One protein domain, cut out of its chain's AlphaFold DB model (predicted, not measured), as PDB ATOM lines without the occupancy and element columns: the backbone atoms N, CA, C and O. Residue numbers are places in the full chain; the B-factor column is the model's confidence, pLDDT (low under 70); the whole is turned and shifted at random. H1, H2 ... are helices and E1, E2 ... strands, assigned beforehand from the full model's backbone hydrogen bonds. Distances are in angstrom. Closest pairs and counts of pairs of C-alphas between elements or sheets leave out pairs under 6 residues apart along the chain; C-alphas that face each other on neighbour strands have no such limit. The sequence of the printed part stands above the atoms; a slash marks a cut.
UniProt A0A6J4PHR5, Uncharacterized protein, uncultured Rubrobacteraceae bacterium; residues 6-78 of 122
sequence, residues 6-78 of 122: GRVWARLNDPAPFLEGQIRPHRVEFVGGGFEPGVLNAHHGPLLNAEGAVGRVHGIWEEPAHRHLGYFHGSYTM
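AT A GLANCE: This is residues 6 to 78 of the 122 residues of an uncharacterized protein of uncultured Rubrobacteraceae bacterium (UniProt A0A6J4PHR5). Look first for one twisted wall of four antiparallel strands, with a segment of two short helices strung out beyond its edge strand E1; H2 just grazes the sheet and H1 lies off it. After E4 the last residues fold back, and residues 76 to 77 pair with residues 48 to 49 of E3. The printed part has 73 residues with H1, H2, E1, E2, E3 and E4 in chain order; the sheet's order E1 - E2 - E3 - E4 is a meander, each strand the antiparallel neighbour of the one before. The class is mixed, helices and strands; the whole is only just compact, close to loose, with a radius of gyration of the C-alphas of 13.1 A and spans of 38 by 28 by 22 A.

IN THESE COORDINATES: Find C-alpha 48 at (-135.860, -0.111, 1.628); from there E3, residues 48 to 58, runs 27.5 A and bends by 56 degrees at residue 55. Beside it are E2, residues 40 to 45, 16.8 A, and E4, residues 66 to 71, 16.2 A, ending at (-137.757, 8.923, -6.665). E1 is residues 27 to 31, 13.1 A. H1, residues 6 to 12, 9.7 A, begins at (-131.515, 31.173, 7.210); H2 is residues 16 to 19, 5.1 A.

HOW THE PARTS SIT: Three hairpins make the sheet. For E2 and E3, at 150 degrees, look at N 50 and O 43, 2.7 A; for E3 and E4, at 144 degrees, N 53 and O 70, 2.8 A; for E1 and E2, at 164 degrees, N 27 and O 44, 2.8 A. H2 is on the sheet but only grazes it with residues 18 to 19; the closest C-alphas of H2 and E1 are those of Leu 19 and Val 28, 6.5 A. H1 is not on the sheet and is apart from H2. In H1 every O i to N i+4 pair is within hydrogen-bond range; H2 is too short for one.

THE WHOLE: The C-alphas of Pro 46 and Trp 61, the two farthest apart, are 38.4 A apart. The printed part has no cut, and no link is long. Mean pLDDT of the printed part is 82.5; residues 74 and 78 are under 70.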
ATOM      1  N   GLY A   6    -132.586  31.471   8.165       83.69
ATOM      2  CA  GLY A   6    -131.515  31.173   7.210       83.69
ATOM      3  C   GLY A   6    -130.478  30.183   7.747       83.69
ATOM      4  O   GLY A   6    -129.999  29.330   7.008       83.69
ATOM      5  N   ARG A   7    -130.188  30.216   9.055       86.50
ATOM      6  CA  ARG A   7    -129.282  29.250   9.696       86.50
ATOM      7  C   ARG A   7    -129.911  27.860   9.776       86.50
ATOM      8  O   ARG A   7    -129.218  26.868   9.562       86.50
ATOM      9  N   VAL A   8    -131.206  27.785  10.082       86.69
ATOM     10  CA  VAL A   8    -131.952  26.517  10.087       86.69
ATOM     11  C   VAL A   8    -131.993  25.934   8.679       86.69
ATOM     12  O   VAL A   8    -131.689  24.760   8.501       86.69
ATOM     13  N   TRP A   9    -132.285  26.757   7.676       85.25
ATOM     14  CA  TRP A   9    -132.322  26.327   6.283       85.25
ATOM     15  C   TRP A   9    -130.971  25.836   5.769       85.25
ATOM     16  O   TRP A   9    -130.911  24.780   5.146       85.25
ATOM     17  N   ALA A  10    -129.884  26.553   6.064       84.94
ATOM     18  CA  ALA A  10    -128.538  26.116   5.703       84.94
ATOM     19  C   ALA A  10    -128.218  24.744   6.318       84.94
ATOM     20  O   ALA A  10    -127.741  23.858   5.623       84.94
ATOM     21  N   ARG A  11    -128.577  24.534   7.592       85.25
ATOM     22  CA  ARG A  11    -128.414  23.236   8.263       85.25
ATOM     23  C   ARG A  11    -129.283  22.136   7.648       85.25
ATOM     24  O   ARG A  11    -128.847  20.996   7.584       85.25
ATOM     25  N   LEU A  12    -130.507  22.446   7.224       83.75
ATOM     26  CA  LEU A  12    -131.393  21.468   6.584       83.75
ATOM     27  C   LEU A  12    -130.898  21.035   5.199       83.75
ATOM     28  O   LEU A  12    -131.266  19.946   4.761       83.75
ATOM     29  N   ASN A  13    -130.101  21.868   4.526       84.12
ATOM     30  CA  ASN A  13    -129.492  21.585   3.223       84.12
ATOM     31  C   ASN A  13    -128.019  21.159   3.325       84.12
ATOM     32  O   ASN A  13    -127.327  21.102   2.314       84.12
ATOM     33  N   ASP A  14    -127.545  20.838   4.525       85.12
ATOM     34  CA  ASP A  14    -126.252  20.194   4.729       85.12
ATOM     35  C   ASP A  14    -126.451  18.666   4.683       85.12
ATOM     36  O   ASP A  14    -127.277  18.146   5.443       85.12
ATOM     37  N   PRO A  15    -125.761  17.923   3.796       84.56
ATOM     38  CA  PRO A  15    -125.840  16.465   3.763       84.56
ATOM     39  C   PRO A  15    -125.096  15.793   4.928       84.56
ATOM     40  O   PRO A  15    -125.408  14.645   5.245       84.56
ATOM     41  N   ALA A  16    -124.146  16.465   5.591       85.31
ATOM     42  CA  ALA A  16    -123.298  15.848   6.616       85.31
ATOM     43  C   ALA A  16    -124.090  15.163   7.752       85.31
ATOM     44  O   ALA A  16    -123.816  13.996   8.038       85.31
ATOM     45  N   PRO A  17    -125.153  15.770   8.323       80.81
ATOM     46  CA  PRO A  17    -125.962  15.126   9.358       80.81
ATOM     47  C   PRO A  17    -126.696  13.859   8.899       80.81
ATOM     48  O   PRO A  17    -127.102  13.063   9.739       80.81
ATOM     49  N   PHE A  18    -126.904  13.677   7.591       77.69
ATOM     50  CA  PHE A  18    -127.524  12.471   7.029       77.69
ATOM     51  C   PHE A  18    -126.504  11.355   6.790       77.69
ATOM     52  O   PHE A  18    -126.870  10.182   6.726       77.69
ATOM     53  N   LEU A  19    -125.229  11.718   6.650       82.25
ATOM     54  CA  LEU A  19    -124.138  10.787   6.398       82.25
ATOM     55  C   LEU A  19    -123.475  10.299   7.691       82.25
ATOM     56  O   LEU A  19    -122.965   9.177   7.735       82.25
ATOM     57  N   GLU A  20    -123.506  11.111   8.743       84.81
ATOM     58  CA  GLU A  20    -122.931  10.801  10.049       84.81
ATOM     59  C   GLU A  20    -123.871   9.943  10.914       84.81
ATOM     60  O   GLU A  20    -125.080  10.153  10.961       84.81
ATOM     61  N   GLY A  21    -123.315   8.961  11.634       80.38
ATOM     62  CA  GLY A  21    -124.059   8.200  12.651       80.38
ATOM     63  C   GLY A  21    -125.140   7.252  12.117       80.38
ATOM     64  O   GLY A  21    -126.035   6.860  12.864       80.38
ATOM     65  N   GLN A  22    -125.070   6.874  10.840       82.88
ATOM     66  CA  GLN A  22    -126.069   6.013  10.206       82.88
ATOM     67  C   GLN A  22    -126.185   4.649  10.902       82.88
ATOM     68  O   GLN A  22    -125.197   3.942  11.123       82.88
ATOM     69  N   ILE A  23    -127.421   4.263  11.227       82.25
ATOM     70  CA  ILE A  23    -127.719   2.999  11.903       82.25
ATOM     71  C   ILE A  23    -127.653   1.863  10.886       82.25
ATOM     72  O   ILE A  23    -128.518   1.712  10.024       82.25
ATOM     73  N   ARG A  24    -126.638   1.010  11.023       80.56
ATOM     74  CA  ARG A  24    -126.501  -0.201  10.209       80.56
ATOM     75  C   ARG A  24    -127.730  -1.109  10.385       80.56
ATOM     76  O   ARG A  24    -128.210  -1.256  11.507       80.56
ATOM     77  N   PRO A  25    -128.204  -1.779   9.320       84.75
ATOM     78  CA  PRO A  25    -127.667  -1.812   7.953       84.75
ATOM     79  C   PRO A  25    -128.258  -0.750   7.001       84.75
ATOM     80  O   PRO A  25    -128.070  -0.867   5.794       84.75
ATOM     81  N   HIS A  26    -128.983   0.251   7.509       82.75
ATOM     82  CA  HIS A  26    -129.519   1.334   6.682       82.75
ATOM     83  C   HIS A  26    -128.410   2.305   6.290       82.75
ATOM     84  O   HIS A  26    -127.510   2.592   7.085       82.75
ATOM     85  N   ARG A  27    -128.484   2.802   5.057       85.25
ATOM     86  CA  ARG A  27    -127.525   3.757   4.527       85.25
ATOM     87  C   ARG A  27    -128.176   4.745   3.560       85.25
ATOM     88  O   ARG A  27    -129.110   4.405   2.840       85.25
ATOM     89  N   VAL A  28    -127.658   5.959   3.558       87.00
ATOM     90  CA  VAL A  28    -127.974   7.067   2.669       87.00
ATOM     91  C   VAL A  28    -126.691   7.471   1.967       87.00
ATOM     92  O   VAL A  28    -125.632   7.603   2.590       87.00
ATOM     93  N   GLU A  29    -126.791   7.652   0.661       87.44
ATOM     94  CA  GLU A  29    -125.699   8.094  -0.191       87.44
ATOM     95  C   GLU A  29    -126.168   9.266  -1.043       87.44
ATOM     96  O   GLU A  29    -127.300   9.270  -1.523       87.44
ATOM     97  N   PHE A  30    -125.283  10.243  -1.235       86.62
ATOM     98  CA  PHE A  30    -125.461  11.341  -2.177       86.62
ATOM     99  C   PHE A  30    -124.344  11.261  -3.216       86.62
ATOM    100  O   PHE A  30    -123.168  11.157  -2.858       86.62
ATOM    101  N   VAL A  31    -124.697  11.284  -4.501       81.94
ATOM    102  CA  VAL A  31    -123.741  11.218  -5.611       81.94
ATOM    103  C   VAL A  31    -123.800  12.524  -6.390       81.94
ATOM    104  O   VAL A  31    -124.836  12.884  -6.947       81.94
ATOM    105  N   GLY A  32    -122.660  13.217  -6.446       72.25
ATOM    106  CA  GLY A  32    -122.499  14.453  -7.214       72.25
ATOM    107  C   GLY A  32    -122.790  15.750  -6.453       72.25
ATOM    108  O   GLY A  32    -122.766  16.803  -7.080       72.25
ATOM    109  N   GLY A  33    -123.033  15.707  -5.138       82.88
ATOM    110  CA  GLY A  33    -123.244  16.909  -4.323       82.88
ATOM    111  C   GLY A  33    -124.029  16.641  -3.040       82.88
ATOM    112  O   GLY A  33    -124.004  15.527  -2.518       82.88
ATOM    113  N   GLY A  34    -124.715  17.669  -2.544       82.62
ATOM    114  CA  GLY A  34    -125.639  17.609  -1.416       82.62
ATOM    115  C   GLY A  34    -127.093  17.735  -1.870       82.62
ATOM    116  O   GLY A  34    -127.693  16.777  -2.349       82.62
ATOM    117  N   PHE A  35    -127.683  18.913  -1.673       83.69
ATOM    118  CA  PHE A  35    -129.095  19.182  -1.978       83.69
ATOM    119  C   PHE A  35    -129.292  20.110  -3.183       83.69
ATOM    120  O   PHE A  35    -130.318  20.774  -3.307       83.69
ATOM    121  N   GLU A  36    -128.322  20.168  -4.083       86.12
ATOM    122  CA  GLU A  36    -128.438  20.887  -5.342       86.12
ATOM    123  C   GLU A  36    -129.349  20.125  -6.324       86.12
ATOM    124  O   GLU A  36    -129.331  18.891  -6.356       86.12
ATOM    125  N   PRO A  37    -130.141  20.825  -7.162       86.25
ATOM    126  CA  PRO A  37    -130.932  20.182  -8.207       86.25
ATOM    127  C   PRO A  37    -130.091  19.254  -9.094       86.25
ATOM    128  O   PRO A  37    -129.051  19.651  -9.614       86.25
ATOM    129  N   GLY A  38    -130.567  18.027  -9.292       84.44
ATOM    130  CA  GLY A  38    -129.901  16.985 -10.071       84.44
ATOM    131  C   GLY A  38    -129.002  16.047  -9.263       84.44
ATOM    132  O   GLY A  38    -128.633  14.998  -9.790       84.44
ATOM    133  N   VAL A  39    -128.685  16.356  -7.998       86.19
ATOM    134  CA  VAL A  39    -127.909  15.444  -7.143       86.19
ATOM    135  C   VAL A  39    -128.693  14.159  -6.904       86.19
ATOM    136  O   VAL A  39    -129.870  14.190  -6.530       86.19
ATOM    137  N   LEU A  40    -128.033  13.021  -7.108       86.56
ATOM    138  CA  LEU A  40    -128.638  11.716  -6.886       86.56
ATOM    139  C   LEU A  40    -128.552  11.354  -5.410       86.56
ATOM    140  O   LEU A  40    -127.522  11.563  -4.772       86.56
ATOM    141  N   ASN A  41    -129.623  10.779  -4.881       87.69
ATOM    142  CA  ASN A  41    -129.664  10.260  -3.525       87.69
ATOM    143  C   ASN A  41    -130.197   8.827  -3.528       87.69
ATOM    144  O   ASN A  41    -131.116   8.501  -4.276       87.69
ATOM    145  N   ALA A  42    -129.612   7.974  -2.694       86.25
ATOM    146  CA  ALA A  42    -130.018   6.584  -2.552       86.25
ATOM    147  C   ALA A  42    -130.125   6.222  -1.075       86.25
ATOM    148  O   ALA A  42    -129.122   6.172  -0.362       86.25
ATOM    149  N   HIS A  43    -131.344   5.942  -0.622       87.94
ATOM    150  CA  HIS A  43    -131.599   5.399   0.707       87.94
ATOM    151  C   HIS A  43    -131.804   3.901   0.560       87.94
ATOM    152  O   HIS A  43    -132.729   3.468  -0.118       87.94
ATOM    153  N   HIS A  44    -130.966   3.091   1.182       85.56
ATOM    154  CA  HIS A  44    -131.069   1.647   1.068       85.56
ATOM    155  C   HIS A  44    -130.934   0.961   2.420       85.56
ATOM    156  O   HIS A  44    -130.340   1.469   3.371       85.56
ATOM    157  N   GLY A  45    -131.537  -0.212   2.517       83.38
ATOM    158  CA  GLY A  45    -131.499  -1.058   3.694       83.38
ATOM    159  C   GLY A  45    -132.440  -2.246   3.528       83.38
ATOM    160  O   GLY A  45    -133.068  -2.415   2.480       83.38
ATOM    161  N   PRO A  46    -132.571  -3.094   4.552       82.19
ATOM    162  CA  PRO A  46    -133.556  -4.157   4.555       82.19
ATOM    163  C   PRO A  46    -134.932  -3.571   4.254       82.19
ATOM    164  O   PRO A  46    -135.397  -2.681   4.964       82.19
ATOM    165  N   LEU A  47    -135.554  -4.070   3.184       82.44
ATOM    166  CA  LEU A  47    -136.889  -3.663   2.742       82.44
ATOM    167  C   LEU A  47    -137.021  -2.179   2.337       82.44
ATOM    168  O   LEU A  47    -138.136  -1.677   2.207       82.44
ATOM    169  N   LEU A  48    -135.903  -1.496   2.086       82.00
ATOM    170  CA  LEU A  48    -135.860  -0.111   1.628       82.00
ATOM    171  C   LEU A  48    -134.891   0.012   0.452       82.00
ATOM    172  O   LEU A  48    -133.707  -0.292   0.584       82.00
ATOM    173  N   ASN A  49    -135.387   0.502  -0.674       82.25
ATOM    174  CA  ASN A  49    -134.582   1.117  -1.718       82.25
ATOM    175  C   ASN A  49    -135.335   2.377  -2.147       82.25
ATOM    176  O   ASN A  49    -136.437   2.283  -2.663       82.25
ATOM    177  N   ALA A  50    -134.786   3.554  -1.896       84.88
ATOM    178  CA  ALA A  50    -135.332   4.817  -2.354       84.88
ATOM    179  C   ALA A  50    -134.217   5.595  -3.046       84.88
ATOM    180  O   ALA A  50    -133.551   6.449  -2.453       84.88
ATOM    181  N   GLU A  51    -134.003   5.227  -4.302       86.56
ATOM    182  CA  GLU A  51    -133.149   5.922  -5.250       86.56
ATOM    183  C   GLU A  51    -133.925   7.065  -5.903       86.56
ATOM    184  O   GLU A  51    -135.109   6.941  -6.237       86.56
ATOM    185  N   GLY A  52    -133.268   8.201  -6.081       86.25
ATOM    186  CA  GLY A  52    -133.900   9.396  -6.603       86.25
ATOM    187  C   GLY A  52    -132.921  10.513  -6.912       86.25
ATOM    188  O   GLY A  52    -131.704  10.363  -6.821       86.25
ATOM    189  N   ALA A  53    -133.484  11.660  -7.266       87.88
ATOM    190  CA  ALA A  53    -132.756  12.885  -7.528       87.88
ATOM    191  C   ALA A  53    -133.410  14.063  -6.807       87.88
ATOM    192  O   ALA A  53    -134.635  14.129  -6.635       87.88
ATOM    193  N   VAL A  54    -132.585  15.022  -6.409       84.94
ATOM    194  CA  VAL A  54    -133.065  16.317  -5.944       84.94
ATOM    195  C   VAL A  54    -133.647  17.058  -7.141       84.94
ATOM    196  O   VAL A  54    -132.999  17.231  -8.171       84.94
ATOM    197  N   GLY A  55    -134.908  17.456  -7.022       84.75
ATOM    198  CA  GLY A  55    -135.606  18.233  -8.033       84.75
ATOM    199  C   GLY A  55    -135.353  19.725  -7.853       84.75
ATOM    200  O   GLY A  55    -134.246  20.174  -7.575       84.75
ATOM    201  N   ARG A  56    -136.411  20.522  -8.003       84.25
ATOM    202  CA  ARG A  56    -136.342  21.963  -7.764       84.25
ATOM    203  C   ARG A  56    -136.196  22.258  -6.268       84.25
ATOM    204  O   ARG A  56    -136.836  21.614  -5.438       84.25
ATOM    205  N   VAL A  57    -135.398  23.270  -5.945       83.50
ATOM    206  CA  VAL A  57    -135.261  23.816  -4.593       83.50
ATOM    207  C   VAL A  57    -135.796  25.242  -4.610       83.50
ATOM    208  O   VAL A  57    -135.318  26.057  -5.391       83.50
ATOM    209  N   HIS A  58    -136.800  25.511  -3.782       84.44
ATOM    210  CA  HIS A  58    -137.374  26.832  -3.546       84.44
ATOM    211  C   HIS A  58    -136.738  27.394  -2.273       84.44
ATOM    212  O   HIS A  58    -136.809  26.766  -1.210       84.44
ATOM    213  N   GLY A  59    -136.064  28.537  -2.388       81.06
ATOM    214  CA  GLY A  59    -135.319  29.137  -1.283       81.06
ATOM    215  C   GLY A  59    -136.218  29.688  -0.171       81.06
ATOM    216  O   GLY A  59    -137.424  29.816  -0.324       81.06
ATOM    217  N   ILE A  60    -135.612  30.099   0.948       79.75
ATOM    218  CA  ILE A  60    -136.319  30.688   2.110       79.75
ATOM    219  C   ILE A  60    -137.073  31.994   1.822       79.75
ATOM    220  O   ILE A  60    -137.783  32.485   2.690       79.75
ATOM    221  N   TRP A  61    -136.862  32.582   0.646       78.75
ATOM    222  CA  TRP A  61    -137.520  33.812   0.200       78.75
ATOM    223  C   TRP A  61    -138.668  33.528  -0.781       78.75
ATOM    224  O   TRP A  61    -139.311  34.459  -1.259       78.75
ATOM    225  N   GLU A  62    -138.911  32.253  -1.092       78.62
ATOM    226  CA  GLU A  62    -139.979  31.773  -1.964       78.62
ATOM    227  C   GLU A  62    -141.018  31.035  -1.109       78.62
ATOM    228  O   GLU A  62    -140.659  30.164  -0.323       78.62
ATOM    229  N   GLU A  63    -142.307  31.360  -1.252       73.12
ATOM    230  CA  GLU A  63    -143.384  30.772  -0.440       73.12
ATOM    231  C   GLU A  63    -144.218  29.760  -1.257       73.12
ATOM    232  O   GLU A  63    -144.823  30.156  -2.261       73.12
ATOM    233  N   PRO A  64    -144.297  28.469  -0.858       76.50
ATOM    234  CA  PRO A  64    -143.655  27.864   0.313       76.50
ATOM    235  C   PRO A  64    -142.193  27.454   0.051       76.50
ATOM    236  O   PRO A  64    -141.888  26.856  -0.986       76.50
ATOM    237  N   ALA A  65    -141.309  27.679   1.029       80.75
ATOM    238  CA  ALA A  65    -139.916  27.236   0.965       80.75
ATOM    239  C   ALA A  65    -139.852  25.706   1.082       80.75
ATOM    240  O   ALA A  65    -140.236  25.125   2.101       80.75
ATOM    241  N   HIS A  66    -139.390  25.033   0.030       80.81
ATOM    242  CA  HIS A  66    -139.372  23.574  -0.025       80.81
ATOM    243  C   HIS A  66    -138.281  23.052  -0.958       80.81
ATOM    244  O   HIS A  66    -137.823  23.740  -1.867       80.81
ATOM    245  N   ARG A  67    -137.888  21.792  -0.764       84.94
ATOM    246  CA  ARG A  67    -137.083  21.046  -1.737       84.94
ATOM    247  C   ARG A  67    -137.889  19.877  -2.269       84.94
ATOM    248  O   ARG A  67    -138.513  19.148  -1.498       84.94
ATOM    249  N   HIS A  68    -137.871  19.698  -3.579       83.56
ATOM    250  CA  HIS A  68    -138.495  18.555  -4.216       83.56
ATOM    251  C   HIS A  68    -137.522  17.370  -4.239       83.56
ATOM    252  O   HIS A  68    -136.356  17.526  -4.596       83.56
ATOM    253  N   LEU A  69    -138.010  16.183  -3.884       81.94
ATOM    254  CA  LEU A  69    -137.283  14.918  -3.994       81.94
ATOM    255  C   LEU A  69    -138.097  13.990  -4.893       81.94
ATOM    256  O   LEU A  69    -139.214  13.615  -4.542       81.94
ATOM    257  N   GLY A  70    -137.547  13.662  -6.059       82.31
ATOM    258  CA  GLY A  70    -138.148  12.710  -6.985       82.31
ATOM    259  C   GLY A  70    -137.486  11.351  -6.829       82.31
ATOM    260  O   GLY A  70    -136.261  11.275  -6.831       82.31
ATOM    261  N   TYR A  71    -138.277  10.287  -6.720       84.25
ATOM    262  CA  TYR A  71    -137.757   8.923  -6.665       84.25
ATOM    263  C   TYR A  71    -137.852   8.249  -8.033       84.25
ATOM    264  O   TYR A  71    -138.813   8.433  -8.782       84.25
ATOM    265  N   PHE A  72    -136.838   7.459  -8.363       80.62
ATOM    266  CA  PHE A  72    -136.817   6.678  -9.584       80.62
ATOM    267  C   PHE A  72    -137.758   5.484  -9.499       80.62
ATOM    268  O   PHE A  72    -138.142   5.000  -8.432       80.62
ATOM    269  N   HIS A  73    -138.147   5.009 -10.675       73.38
ATOM    270  CA  HIS A  73    -138.928   3.797 -10.783       73.38
ATOM    271  C   HIS A  73    -138.099   2.606 -10.273       73.38
ATOM    272  O   HIS A  73    -136.955   2.432 -10.680       73.38
ATOM    273  N   GLY A  74    -138.690   1.783  -9.405       69.75
ATOM    274  CA  GLY A  74    -137.985   0.707  -8.699       69.75
ATOM    275  C   GLY A  74    -137.696   1.033  -7.234       69.75
ATOM    276  O   GLY A  74    -137.385   0.118  -6.479       69.75
ATOM    277  N   SER A  75    -137.897   2.285  -6.813       79.69
ATOM    278  CA  SER A  75    -137.893   2.654  -5.400       79.69
ATOM    279  C   SER A  75    -139.084   2.034  -4.656       79.69
ATOM    280  O   SER A  75    -140.234   2.141  -5.087       79.69
ATOM    281  N   TYR A  76    -138.812   1.382  -3.528       76.75
ATOM    282  CA  TYR A  76    -139.760   0.708  -2.650       76.75
ATOM    283  C   TYR A  76    -139.438   0.938  -1.165       76.75
ATOM    284  O   TYR A  76    -138.284   0.982  -0.740       76.75
ATOM    285  N   THR A  77    -140.491   0.954  -0.351       74.00
ATOM    286  CA  THR A  77    -140.399   0.871   1.110       74.00
ATOM    287  C   THR A  77    -141.398  -0.177   1.583       74.00
ATOM    288  O   THR A  77    -142.599  -0.020   1.370       74.00
ATOM    289  N   MET A  78    -140.929  -1.246   2.227       64.19
ATOM    290  CA  MET A  78    -141.785  -2.241   2.877       64.19
ATOM    291  C   MET A  78    -141.454  -2.310   4.371       64.19
ATOM    292  O   MET A  78    -140.303  -2.419   4.775       64.19
TER     293      MET A  78